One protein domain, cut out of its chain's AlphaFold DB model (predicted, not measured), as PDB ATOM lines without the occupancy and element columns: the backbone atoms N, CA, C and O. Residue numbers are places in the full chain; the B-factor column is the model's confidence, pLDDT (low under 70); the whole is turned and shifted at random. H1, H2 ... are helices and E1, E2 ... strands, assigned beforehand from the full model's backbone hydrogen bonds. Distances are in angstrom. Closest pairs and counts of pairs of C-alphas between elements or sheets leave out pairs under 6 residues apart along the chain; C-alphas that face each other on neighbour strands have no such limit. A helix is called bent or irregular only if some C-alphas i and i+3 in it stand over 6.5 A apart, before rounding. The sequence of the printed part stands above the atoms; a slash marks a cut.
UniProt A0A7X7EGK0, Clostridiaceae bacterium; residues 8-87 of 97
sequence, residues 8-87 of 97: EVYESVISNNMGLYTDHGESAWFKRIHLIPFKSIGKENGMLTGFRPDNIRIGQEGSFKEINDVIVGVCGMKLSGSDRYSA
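Overview. This is residues 8 to 87 of the 97 residues of a protein of Clostridiaceae bacterium (UniProt A0A7X7EGK0). A long two-strand hairpin, E1 and E2, widened by the short strand E5 beside E2, makes a small sheet with the short helix H1 over one face; a second hairpin, E3 and E4, reaches away from it as an arm. A long loop, residues 16 to 32, leads from H1 to the sheet, and the closing tail, residues 75 to 87, leaves it after E5, with residues 80 to 85 sticking out. The printed part has 80 residues with one named helix and five named strands, in the order H1, E1, E2, E3, E4, E5, and its class is mostly strand. The sheets, E1 - E2 - E5 and E3 - E4, are antiparallel. The whole is loose, with a radius of gyration of the C-alphas of 14.8 A and spans of 44 by 34 by 19 A.

Arrangement. Start at H1, residues 8 to 15, which is on the sheet of E1, residues 33 to 40, E2, residues 43 to 51, and E5, residues 72 to 74. Its height over the sheet is 9.8 A; it lies over E2 and runs along the strands, at 18 degrees to E2 on the local plane. Look at Val 13 and Thr 49, the closest C-alphas of H1 and E2, 5.6 A apart. H1 is irregular, with C-alphas 8 and 11 at 7.3 A, and 3 of its 4 O i to N i+4 pairs are within hydrogen-bond range. E1 and E2 form a hairpin, antiparallel at 152 degrees, with N 36 and O 48 at 2.8 A, within hydrogen-bond range. E5 is antiparallel to E2 at 117 degrees, with N 74 and O 49 within hydrogen-bond range at 2.8 A. E1 and E5 are the edge strands. E3, residues 55 to 60, and E4, residues 63 to 68, form the other hairpin, antiparallel at 156 degrees, with N 58 and O 65 within hydrogen-bond range at 2.9 A. Both are apart from H1, E1, E2 and E5.

Along the chain. Find C-alpha 8 at (-7.612, -26.938, 2.008); from there H1 runs 12.8 A to C-alpha 15. E1 then covers 21.7 A from C-alpha 33 to C-alpha 40, and E2 22.0 A from C-alpha 43 to C-alpha 51. E3 begins at C-alpha 55, (-18.836, -36.708, 15.415), and spans 16.6 A to C-alpha 60; E4 spans 16.5 A from C-alpha 63 to C-alpha 68. E5 takes 6.3 A from C-alpha 72 to C-alpha 74 at (-19.347, -36.076, -0.180).

Size, cuts and confidence. Look to Asp 23 and Glu 61 for the two C-alphas farthest apart, 44.3 A. The printed part has no cut. The link from H1 to E1, 17 residues, is long; the other links are tight. Mean pLDDT of the printed part is 82.5, and residues 18 to 26, in the long link, are under 70.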
ATOM      1  N   GLU A   8      -8.748 -26.158   2.514       76.81
ATOM      2  CA  GLU A   8      -7.612 -26.938   2.008       76.81
ATOM      3  C   GLU A   8      -7.976 -28.311   1.425       76.81
ATOM      4  O   GLU A   8      -7.284 -28.791   0.534       76.81
ATOM      5  N   VAL A   9      -9.068 -28.939   1.876       77.06
ATOM      6  CA  VAL A   9      -9.516 -30.241   1.346       77.06
ATOM      7  C   VAL A   9     -10.737 -30.114   0.440       77.06
ATOM      8  O   VAL A   9     -11.114 -31.077  -0.223       77.06
ATOM      9  N   TYR A  10     -11.368 -28.938   0.392       80.19
ATOM     10  CA  TYR A  10     -12.624 -28.724  -0.323       80.19
ATOM     11  C   TYR A  10     -12.522 -29.077  -1.813       80.19
ATOM     12  O   TYR A  10     -13.331 -29.859  -2.313       80.19
ATOM     13  N   GLU A  11     -11.520 -28.537  -2.509       75.94
ATOM     14  CA  GLU A  11     -11.360 -28.749  -3.953       75.94
ATOM     15  C   GLU A  11     -11.048 -30.213  -4.285       75.94
ATOM     16  O   GLU A  11     -11.651 -30.789  -5.195       75.94
ATOM     17  N   SER A  12     -10.185 -30.861  -3.500       75.19
ATOM     18  CA  SER A  12      -9.840 -32.278  -3.676       75.19
ATOM     19  C   SER A  12     -11.055 -33.187  -3.480       75.19
ATOM     20  O   SER A  12     -11.293 -34.098  -4.276       75.19
ATOM     21  N   VAL A  13     -11.888 -32.886  -2.478       77.50
ATOM     22  CA  VAL A  13     -13.102 -33.651  -2.171       77.50
ATOM     23  C   VAL A  13     -14.177 -33.482  -3.247       77.50
ATOM     24  O   VAL A  13     -14.802 -34.464  -3.646       77.50
ATOM     25  N   ILE A  14     -14.411 -32.258  -3.730       76.25
ATOM     26  CA  ILE A  14     -15.469 -31.983  -4.719       76.25
ATOM     27  C   ILE A  14     -15.085 -32.474  -6.115       76.25
ATOM     28  O   ILE A  14     -15.923 -33.046  -6.812       76.25
ATOM     29  N   SER A  15     -13.829 -32.278  -6.520       72.25
ATOM     30  CA  SER A  15     -13.322 -32.775  -7.804       72.25
ATOM     31  C   SER A  15     -13.176 -34.295  -7.830       72.25
ATOM     32  O   SER A  15     -13.065 -34.881  -8.908       72.25
ATOM     33  N   ASN A  16     -13.192 -34.936  -6.652       70.56
ATOM     34  CA  ASN A  16     -12.962 -36.365  -6.479       70.56
ATOM     35  C   ASN A  16     -11.644 -36.812  -7.142       70.56
ATOM     36  O   ASN A  16     -11.531 -37.929  -7.654       70.56
ATOM     37  N   ASN A  17     -10.663 -35.903  -7.186       71.12
ATOM     38  CA  ASN A  17      -9.398 -36.097  -7.870       71.12
ATOM     39  C   ASN A  17      -8.334 -36.560  -6.879       71.12
ATOM     40  O   ASN A  17      -7.824 -35.791  -6.063       71.12
ATOM     41  N   MET A  18      -7.971 -37.834  -7.001       63.78
ATOM     42  CA  MET A  18      -7.014 -38.489  -6.117       63.78
ATOM     43  C   MET A  18      -5.603 -37.887  -6.180       63.78
ATOM     44  O   MET A  18      -4.884 -37.908  -5.183       63.78
ATOM     45  N   GLY A  19      -5.218 -37.315  -7.325       62.94
ATOM     46  CA  GLY A  19      -3.896 -36.714  -7.525       62.94
ATOM     47  C   GLY A  19      -3.673 -35.423  -6.736       62.94
ATOM     48  O   GLY A  19      -2.537 -35.005  -6.571       62.94
ATOM     49  N   LEU A  20      -4.735 -34.808  -6.208       62.69
ATOM     50  CA  LEU A  20      -4.622 -33.618  -5.361       62.69
ATOM     51  C   LEU A  20      -4.321 -33.964  -3.896       62.69
ATOM     52  O   LEU A  20      -3.993 -33.078  -3.118       62.69
ATOM     53  N   TYR A  21      -4.409 -35.237  -3.492       64.56
ATOM     54  CA  TYR A  21      -4.090 -35.644  -2.118       64.56
ATOM     55  C   TYR A  21      -2.585 -35.792  -1.862       64.56
ATOM     56  O   TYR A  21      -2.170 -35.831  -0.709       64.56
ATOM     57  N   THR A  22      -1.765 -35.888  -2.913       61.59
ATOM     58  CA  THR A  22      -0.329 -36.196  -2.802       61.59
ATOM     59  C   THR A  22       0.567 -34.971  -2.643       61.59
ATOM     60  O   THR A  22       1.715 -35.129  -2.243       61.59
ATOM     61  N   ASP A  23       0.065 -33.771  -2.945       60.12
ATOM     62  CA  ASP A  23       0.870 -32.536  -2.972       60.12
ATOM     63  C   ASP A  23       0.795 -31.732  -1.658       60.12
ATOM     64  O   ASP A  23       1.543 -30.787  -1.421       60.12
ATOM     65  N   HIS A  24      -0.105 -32.125  -0.755       59.81
ATOM     66  CA  HIS A  24      -0.342 -31.427   0.502       59.81
ATOM     67  C   HIS A  24       0.277 -32.201   1.666       59.81
ATOM     68  O   HIS A  24      -0.347 -33.059   2.292       59.81
ATOM     69  N   GLY A  25       1.545 -31.888   1.935       56.44
ATOM     70  CA  GLY A  25       2.294 -32.405   3.075       56.44
ATOM     71  C   GLY A  25       1.556 -32.218   4.405       56.44
ATOM     72  O   GLY A  25       0.991 -31.164   4.684       56.44
ATOM     73  N   GLU A  26       1.571 -33.276   5.214       63.88
ATOM     74  CA  GLU A  26       1.299 -33.325   6.660       63.88
ATOM     75  C   GLU A  26      -0.008 -32.735   7.220       63.88
ATOM     76  O   GLU A  26      -0.203 -32.791   8.439       63.88
ATOM     77  N   SER A  27      -0.951 -32.239   6.413       76.69
ATOM     78  CA  SER A  27      -2.209 -31.755   6.989       76.69
ATOM     79  C   SER A  27      -2.976 -32.903   7.663       76.69
ATOM     80  O   SER A  27      -3.246 -33.968   7.092       76.69
ATOM     81  N   ALA A  28      -3.363 -32.662   8.919       81.75
ATOM     82  CA  ALA A  28      -4.169 -33.586   9.709       81.75
ATOM     83  C   ALA A  28      -5.537 -33.873   9.063       81.75
ATOM     84  O   ALA A  28      -6.158 -34.893   9.374       81.75
ATOM     85  N   TRP A  29      -5.994 -33.017   8.146       83.75
ATOM     86  CA  TRP A  29      -7.254 -33.186   7.436       83.75
ATOM     87  C   TRP A  29      -7.185 -34.276   6.366       83.75
ATOM     88  O   TRP A  29      -8.155 -35.016   6.225       83.75
ATOM     89  N   PHE A  30      -6.044 -34.480   5.697       80.56
ATOM     90  CA  PHE A  30      -5.892 -35.579   4.726       80.56
ATOM     91  C   PHE A  30      -6.029 -36.952   5.384       80.56
ATOM     92  O   PHE A  30      -6.622 -37.851   4.797       80.56
ATOM     93  N   LYS A  31      -5.603 -37.096   6.647       84.19
ATOM     94  CA  LYS A  31      -5.803 -38.330   7.438       84.19
ATOM     95  C   LYS A  31      -7.281 -38.643   7.705       84.19
ATOM     96  O   LYS A  31      -7.616 -39.755   8.101       84.19
ATOM     97  N   ARG A  32      -8.165 -37.659   7.529       87.81
ATOM     98  CA  ARG A  32      -9.618 -37.791   7.691       87.81
ATOM     99  C   ARG A  32     -10.332 -37.998   6.356       87.81
ATOM    100  O   ARG A  32     -11.523 -38.312   6.359       87.81
ATOM    101  N   ILE A  33      -9.635 -37.876   5.228       86.81
ATOM    102  CA  ILE A  33     -10.183 -38.169   3.905       86.81
ATOM    103  C   ILE A  33     -10.097 -39.667   3.621       86.81
ATOM    104  O   ILE A  33      -9.091 -40.314   3.887       86.81
ATOM    105  N   HIS A  34     -11.183 -40.217   3.088       87.19
ATOM    106  CA  HIS A  34     -11.320 -41.626   2.746       87.19
ATOM    107  C   HIS A  34     -11.796 -41.765   1.303       87.19
ATOM    108  O   HIS A  34     -12.540 -40.928   0.801       87.19
ATOM    109  N   LEU A  35     -11.406 -42.847   0.638       86.62
ATOM    110  CA  LEU A  35     -11.927 -43.208  -0.676       86.62
ATOM    111  C   LEU A  35     -12.959 -44.320  -0.503       86.62
ATOM    112  O   LEU A  35     -12.661 -45.366   0.069       86.62
ATOM    113  N   ILE A  36     -14.180 -44.071  -0.967       88.88
ATOM    114  CA  ILE A  36     -15.314 -44.980  -0.831       88.88
ATOM    115  C   ILE A  36     -15.640 -45.550  -2.216       88.88
ATOM    116  O   ILE A  36     -16.211 -44.836  -3.051       88.88
ATOM    117  N   PRO A  37     -15.301 -46.819  -2.489       88.19
ATOM    118  CA  PRO A  37     -15.739 -47.469  -3.710       88.19
ATOM    119  C   PRO A  37     -17.258 -47.655  -3.678       88.19
ATOM    120  O   PRO A  37     -17.834 -48.037  -2.657       88.19
ATOM    121  N   PHE A  38     -17.919 -47.403  -4.805       85.69
ATOM    122  CA  PHE A  38     -19.350 -47.639  -4.958       85.69
ATOM    123  C   PHE A  38     -19.675 -48.236  -6.325       85.69
ATOM    124  O   PHE A  38     -18.965 -48.028  -7.310       85.69
ATOM    125  N   LYS A  39     -20.807 -48.940  -6.390       84.44
ATOM    126  CA  LYS A  39     -21.386 -49.453  -7.632       84.44
ATOM    127  C   LYS A  39     -22.731 -48.777  -7.875       84.44
ATOM    128  O   LYS A  39     -23.539 -48.666  -6.956       84.44
ATOM    129  N   SER A  40     -22.983 -48.336  -9.103       81.50
ATOM    130  CA  SER A  40     -24.288 -47.818  -9.517       81.50
ATOM    131  C   SER A  40     -24.700 -48.387 -10.869       81.50
ATOM    132  O   SER A  40     -23.883 -48.909 -11.629       81.50
ATOM    133  N   ILE A  41     -25.987 -48.268 -11.194       80.38
ATOM    134  CA  ILE A  41     -26.479 -48.605 -12.531       80.38
ATOM    135  C   ILE A  41     -25.766 -47.685 -13.533       80.38
ATOM    136  O   ILE A  41     -25.800 -46.465 -13.388       80.38
ATOM    137  N   GLY A  42     -25.051 -48.276 -14.492       79.62
ATOM    138  CA  GLY A  42     -24.248 -47.547 -15.481       79.62
ATOM    139  C   GLY A  42     -22.830 -47.149 -15.043       79.62
ATOM    140  O   GLY A  42     -22.111 -46.570 -15.853       79.62
ATOM    141  N   LYS A  43     -22.386 -47.459 -13.812       76.25
ATOM    142  CA  LYS A  43     -20.995 -47.231 -13.369       76.25
ATOM    143  C   LYS A  43     -20.518 -48.336 -12.424       76.25
ATOM    144  O   LYS A  43     -20.921 -48.397 -11.263       76.25
ATOM    145  N   GLU A  44     -19.630 -49.196 -12.920       74.69
ATOM    146  CA  GLU A  44     -19.159 -50.366 -12.163       74.69
ATOM    147  C   GLU A  44     -17.993 -50.081 -11.208       74.69
ATOM    148  O   GLU A  44     -17.891 -50.752 -10.189       74.69
ATOM    149  N   ASN A  45     -17.176 -49.056 -11.478       81.06
ATOM    150  CA  ASN A  45     -16.011 -48.682 -10.662       81.06
ATOM    151  C   ASN A  45     -16.135 -47.231 -10.174       81.06
ATOM    152  O   ASN A  45     -15.319 -46.362 -10.490       81.06
ATOM    153  N   GLY A  46     -17.233 -46.930  -9.483       83.44
ATOM    154  CA  GLY A  46     -17.442 -45.627  -8.866       83.44
ATOM    155  C   GLY A  46     -16.492 -45.412  -7.692       83.44
ATOM    156  O   GLY A  46     -16.262 -46.318  -6.897       83.44
ATOM    157  N   MET A  47     -15.965 -44.197  -7.566       85.25
ATOM    158  CA  MET A  47     -15.242 -43.749  -6.379       85.25
ATOM    159  C   MET A  47     -15.924 -42.500  -5.846       85.25
ATOM    160  O   MET A  47     -16.325 -41.648  -6.642       85.25
ATOM    161  N   LEU A  48     -16.062 -42.387  -4.534       86.44
ATOM    162  CA  LEU A  48     -16.576 -41.212  -3.846       86.44
ATOM    163  C   LEU A  48     -15.573 -40.803  -2.773       86.44
ATOM    164  O   LEU A  48     -15.030 -41.656  -2.075       86.44
ATOM    165  N   THR A  49     -15.355 -39.506  -2.603       87.31
ATOM    166  CA  THR A  49     -14.556 -39.027  -1.480       87.31
ATOM    167  C   THR A  49     -15.414 -38.978  -0.216       87.31
ATOM    168  O   THR A  49     -16.513 -38.423  -0.203       87.31
ATOM    169  N   GLY A  50     -14.912 -39.574   0.855       89.38
ATOM    170  CA  GLY A  50     -15.466 -39.531   2.198       89.38
ATOM    171  C   GLY A  50     -14.660 -38.620   3.115       89.38
ATOM    172  O   GLY A  50     -13.445 -38.503   2.983       89.38
ATOM    173  N   PHE A  51     -15.331 -38.015   4.086       89.00
ATOM    174  CA  PHE A  51     -14.719 -37.258   5.172       89.00
ATOM    175  C   PHE A  51     -15.101 -37.879   6.516       89.00
ATOM    176  O   PHE A  51     -16.272 -38.186   6.746       89.00
ATOM    177  N   ARG A  52     -14.121 -38.057   7.405       90.81
ATOM    178  CA  ARG A  52     -14.300 -38.563   8.769       90.81
ATOM    179  C   ARG A  52     -14.326 -37.393   9.769       90.81
ATOM    180  O   ARG A  52     -13.257 -36.925  10.183       90.81
ATOM    181  N   PRO A  53     -15.516 -36.900  10.157       90.56
ATOM    182  CA  PRO A  53     -15.636 -35.917  11.227       90.56
ATOM    183  C   PRO A  53     -15.297 -36.541  12.589       90.56
ATOM    184  O   PRO A  53     -15.183 -37.759  12.715       90.56
ATOM    185  N   ASP A  54     -15.164 -35.702  13.617       90.88
ATOM    186  CA  ASP A  54     -15.058 -36.178  15.003       90.88
ATOM    187  C   ASP A  54     -16.366 -36.837  15.461       90.88
ATOM    188  O   ASP A  54     -16.353 -37.946  15.992       90.88
ATOM    189  N   ASN A  55     -17.496 -36.184  15.182       91.75
ATOM    190  CA  ASN A  55     -18.836 -36.708  15.415       91.75
ATOM    191  C   ASN A  55     -19.844 -36.132  14.409       91.75
ATOM    192  O   ASN A  55     -19.571 -35.166  13.693       91.75
ATOM    193  N   ILE A  56     -21.028 -36.739  14.358       91.56
ATOM    194  CA  ILE A  56     -22.223 -36.165  13.736       91.56
ATOM    195  C   ILE A  56     -23.380 -36.205  14.729       91.56
ATOM    196  O   ILE A  56     -23.405 -37.025  15.647       91.56
ATOM    197  N   ARG A  57     -24.380 -35.350  14.515       91.50
ATOM    198  CA  ARG A  57     -25.629 -35.369  15.278       91.50
ATOM    199  C   ARG A  57     -26.810 -35.508  14.336       91.50
ATOM    200  O   ARG A  57     -26.939 -34.737  13.389       91.50
ATOM    201  N   ILE A  58     -27.666 -36.484  14.612       90.50
ATOM    202  CA  ILE A  58     -28.931 -36.688  13.905       90.50
ATOM    203  C   ILE A  58     -30.048 -36.167  14.802       90.50
ATOM    204  O   ILE A  58     -30.204 -36.646  15.921       90.50
ATOM    205  N   GLY A  59     -30.789 -35.170  14.319       89.56
ATOM    206  CA  GLY A  59     -31.960 -34.637  15.007       89.56
ATOM    207  C   GLY A  59     -33.242 -35.318  14.534       89.56
ATOM    208  O   GLY A  59     -33.498 -35.350  13.330       89.56
ATOM    209  N   GLN A  60     -34.057 -35.824  15.459       85.62
ATOM    210  CA  GLN A  60     -35.391 -36.359  15.177       85.62
ATOM    211  C   GLN A  60     -36.336 -36.028  16.337       85.62
ATOM    212  O   GLN A  60     -36.018 -36.301  17.490       85.62
ATOM    213  N   GLU A  61     -37.488 -35.421  16.036       86.50
ATOM    214  CA  GLU A  61     -38.560 -35.148  17.017       86.50
ATOM    215  C   GLU A  61     -38.083 -34.420  18.297       86.50
ATOM    216  O   GLU A  61     -38.557 -34.672  19.398       86.50
ATOM    217  N   GLY A  62     -37.120 -33.502  18.161       87.06
ATOM    218  CA  GLY A  62     -36.564 -32.735  19.287       87.06
ATOM    219  C   GLY A  62     -35.474 -33.458  20.084       87.06
ATOM    220  O   GLY A  62     -34.868 -32.855  20.969       87.06
ATOM    221  N   SER A  63     -35.169 -34.710  19.746       87.06
ATOM    222  CA  SER A  63     -34.019 -35.446  20.267       87.06
ATOM    223  C   SER A  63     -32.815 -35.331  19.330       87.06
ATOM    224  O   SER A  63     -32.965 -35.155  18.116       87.06
ATOM    225  N   PHE A  64     -31.611 -35.440  19.894       89.56
ATOM    226  CA  PHE A  64     -30.373 -35.560  19.131       89.56
ATOM    227  C   PHE A  64     -29.668 -36.855  19.493       89.56
ATOM    228  O   PHE A  64     -29.399 -37.123  20.663       89.56
ATOM    229  N   LYS A  65     -29.294 -37.612  18.468       88.81
ATOM    230  CA  LYS A  65     -28.408 -38.761  18.596       88.81
ATOM    231  C   LYS A  65     -27.026 -38.387  18.092       88.81
ATOM    232  O   LYS A  65     -26.859 -38.062  16.915       88.81
ATOM    233  N   GLU A  66     -26.047 -38.424  18.987       92.06
ATOM    234  CA  GLU A  66     -24.642 -38.265  18.624       92.06
ATOM    235  C   GLU A  66     -24.087 -39.599  18.120       92.06
ATOM    236  O   GLU A  66     -24.289 -40.646  18.738       92.06
ATOM    237  N   ILE A  67     -23.422 -39.560  16.969       90.50
ATOM    238  CA  ILE A  67     -22.783 -40.718  16.354       90.50
ATOM    239  C   ILE A  67     -21.318 -40.371  16.138       90.50
ATOM    240  O   ILE A  67     -20.980 -39.410  15.446       90.50
ATOM    241  N   ASN A  68     -20.466 -41.191  16.737       91.56
ATOM    242  CA  ASN A  68     -19.024 -41.159  16.556       91.56
ATOM    243  C   ASN A  68     -18.622 -42.236  15.544       91.56
ATOM    244  O   ASN A  68     -19.409 -43.139  15.265       91.56
ATOM    245  N   ASP A  69     -17.396 -42.157  15.028       90.19
ATOM    246  CA  ASP A  69     -16.840 -43.174  14.121       90.19
ATOM    247  C   ASP A  69     -17.674 -43.372  12.840       90.19
ATOM    248  O   ASP A  69     -18.129 -44.462  12.501       90.19
ATOM    249  N   VAL A  70     -17.889 -42.276  12.112       91.06
ATOM    250  CA  VAL A  70     -18.646 -42.268  10.856       91.06
ATOM    251  C   VAL A  70     -17.815 -41.674   9.727       91.06
ATOM    252  O   VAL A  70     -16.978 -40.796   9.941       91.06
ATOM    253  N   ILE A  71     -18.069 -42.132   8.502       91.50
ATOM    254  CA  ILE A  71     -17.544 -41.521   7.282       91.50
ATOM    255  C   ILE A  71     -18.720 -40.931   6.506       91.50
ATOM    256  O   ILE A  71     -19.681 -41.629   6.181       91.50
ATOM    257  N   VAL A  72     -18.637 -39.641   6.194       91.12
ATOM    258  CA  VAL A  72     -19.627 -38.922   5.391       91.12
ATOM    259  C   VAL A  72     -19.147 -38.881   3.946       91.12
ATOM    260  O   VAL A  72     -18.140 -38.246   3.643       91.12
ATOM    261  N   GLY A  73     -19.869 -39.549   3.046       90.62
ATOM    262  CA  GLY A  73     -19.621 -39.459   1.607       90.62
ATOM    263  C   GLY A  73     -20.019 -38.086   1.068       90.62
ATOM    264  O   GLY A  73     -21.160 -37.656   1.244       90.62
ATOM    265  N   VAL A  74     -19.097 -37.396   0.399       86.88
ATOM    266  CA  VAL A  74     -19.347 -36.076  -0.180       86.88
ATOM    267  C   VAL A  74     -19.660 -36.221  -1.657       86.88
ATOM    268  O   VAL A  74     -18.814 -36.593  -2.464       86.88
ATOM    269  N   CYS A  75     -20.899 -35.896  -2.009       82.62
ATOM    270  CA  CYS A  75     -21.381 -35.929  -3.378       82.62
ATOM    271  C   CYS A  75     -21.455 -34.505  -3.941       82.62
ATOM    272  O   CYS A  75     -22.179 -33.663  -3.410       82.62
ATOM    273  N   GLY A  76     -20.718 -34.233  -5.022       77.50
ATOM    274  CA  GLY A  76     -20.735 -32.933  -5.709       77.50
ATOM    275  C   GLY A  76     -22.002 -32.667  -6.537       77.50
ATOM    276  O   GLY A  76     -22.155 -31.576  -7.078       77.50
ATOM    277  N   MET A  77     -22.910 -33.641  -6.644       80.88
ATOM    278  CA  MET A  77     -24.173 -33.517  -7.376       80.88
ATOM    279  C   MET A  77     -25.381 -33.482  -6.438       80.88
ATOM    280  O   MET A  77     -25.344 -33.992  -5.317       80.88
ATOM    281  N   LYS A  78     -26.482 -32.900  -6.924       84.31
ATOM    282  CA  LYS A  78     -27.765 -32.928  -6.221       84.31
ATOM    283  C   LYS A  78     -28.248 -34.369  -6.077       84.31
ATOM    284  O   LYS A  78     -28.351 -35.092  -7.063       84.31
ATOM    285  N   LEU A  79     -28.593 -34.754  -4.851       85.75
ATOM    286  CA  LEU A  79     -29.169 -36.073  -4.572       85.75
ATOM    287  C   LEU A  79     -30.677 -36.119  -4.856       85.75
ATOM    288  O   LEU A  79     -31.219 -37.180  -5.141       85.75
ATOM    289  N   SER A  80     -31.352 -34.969  -4.811       87.25
ATOM    290  CA  SER A  80     -32.782 -34.849  -5.076       87.25
ATOM    291  C   SER A  80     -33.023 -33.957  -6.287       87.25
ATOM    292  O   SER A  80     -32.642 -32.790  -6.275       87.25
ATOM    293  N   GLY A  81     -33.699 -34.477  -7.316       86.25
ATOM    294  CA  GLY A  81     -34.100 -33.671  -8.477       86.25
ATOM    295  C   GLY A  81     -35.099 -32.558  -8.135       86.25
ATOM    296  O   GLY A  81     -35.193 -31.578  -8.862       86.25
ATOM    297  N   SER A  82     -35.813 -32.691  -7.012       90.38
ATOM    298  CA  SER A  82     -36.785 -31.717  -6.502       90.38
ATOM    299  C   SER A  82     -36.314 -30.976  -5.248       90.38
ATOM    300  O   SER A  82     -37.138 -30.393  -4.549       90.38
ATOM    301  N   ASP A  83     -35.017 -31.033  -4.923       87.00
ATOM    302  CA  ASP A  83     -34.410 -30.369  -3.758       87.00
ATOM    303  C   ASP A  83     -35.053 -30.721  -2.394       87.00
ATOM    304  O   ASP A  83     -34.832 -30.042  -1.396       87.00
ATOM    305  N   ARG A  84     -35.799 -31.835  -2.304       92.50
ATOM    306  CA  ARG A  84     -36.448 -32.276  -1.051       92.50
ATOM    307  C   ARG A  84     -35.467 -32.759   0.016       92.50
ATOM    308  O   ARG A  84     -35.841 -32.887   1.176       92.50
ATOM    309  N   TYR A  85     -34.243 -33.094  -0.381       90.44
ATOM    310  CA  TYR A  85     -33.183 -33.529   0.519       90.44
ATOM    311  C   TYR A  85     -31.809 -33.287  -0.109       90.44
ATOM    312  O   TYR A  85     -31.660 -33.256  -1.333       90.44
ATOM    313  N   SER A  86     -30.794 -33.147   0.742       88.44
ATOM    314  CA  SER A  86     -29.398 -32.924   0.327       88.44
ATOM    315  C   SER A  86     -28.422 -33.961   0.883       88.44
ATOM    316  O   SER A  86     -27.239 -33.913   0.564       88.44
ATOM    317  N   ALA A  87     -28.904 -34.896   1.703       90.06
ATOM    318  CA  ALA A  87     -28.105 -35.949   2.314       90.06
ATOM    319  C   ALA A  87     -28.922 -37.241   2.425       90.06
ATOM    320  O   ALA A  87     -30.154 -37.207   2.443       90.06
TER     321      ALA A  87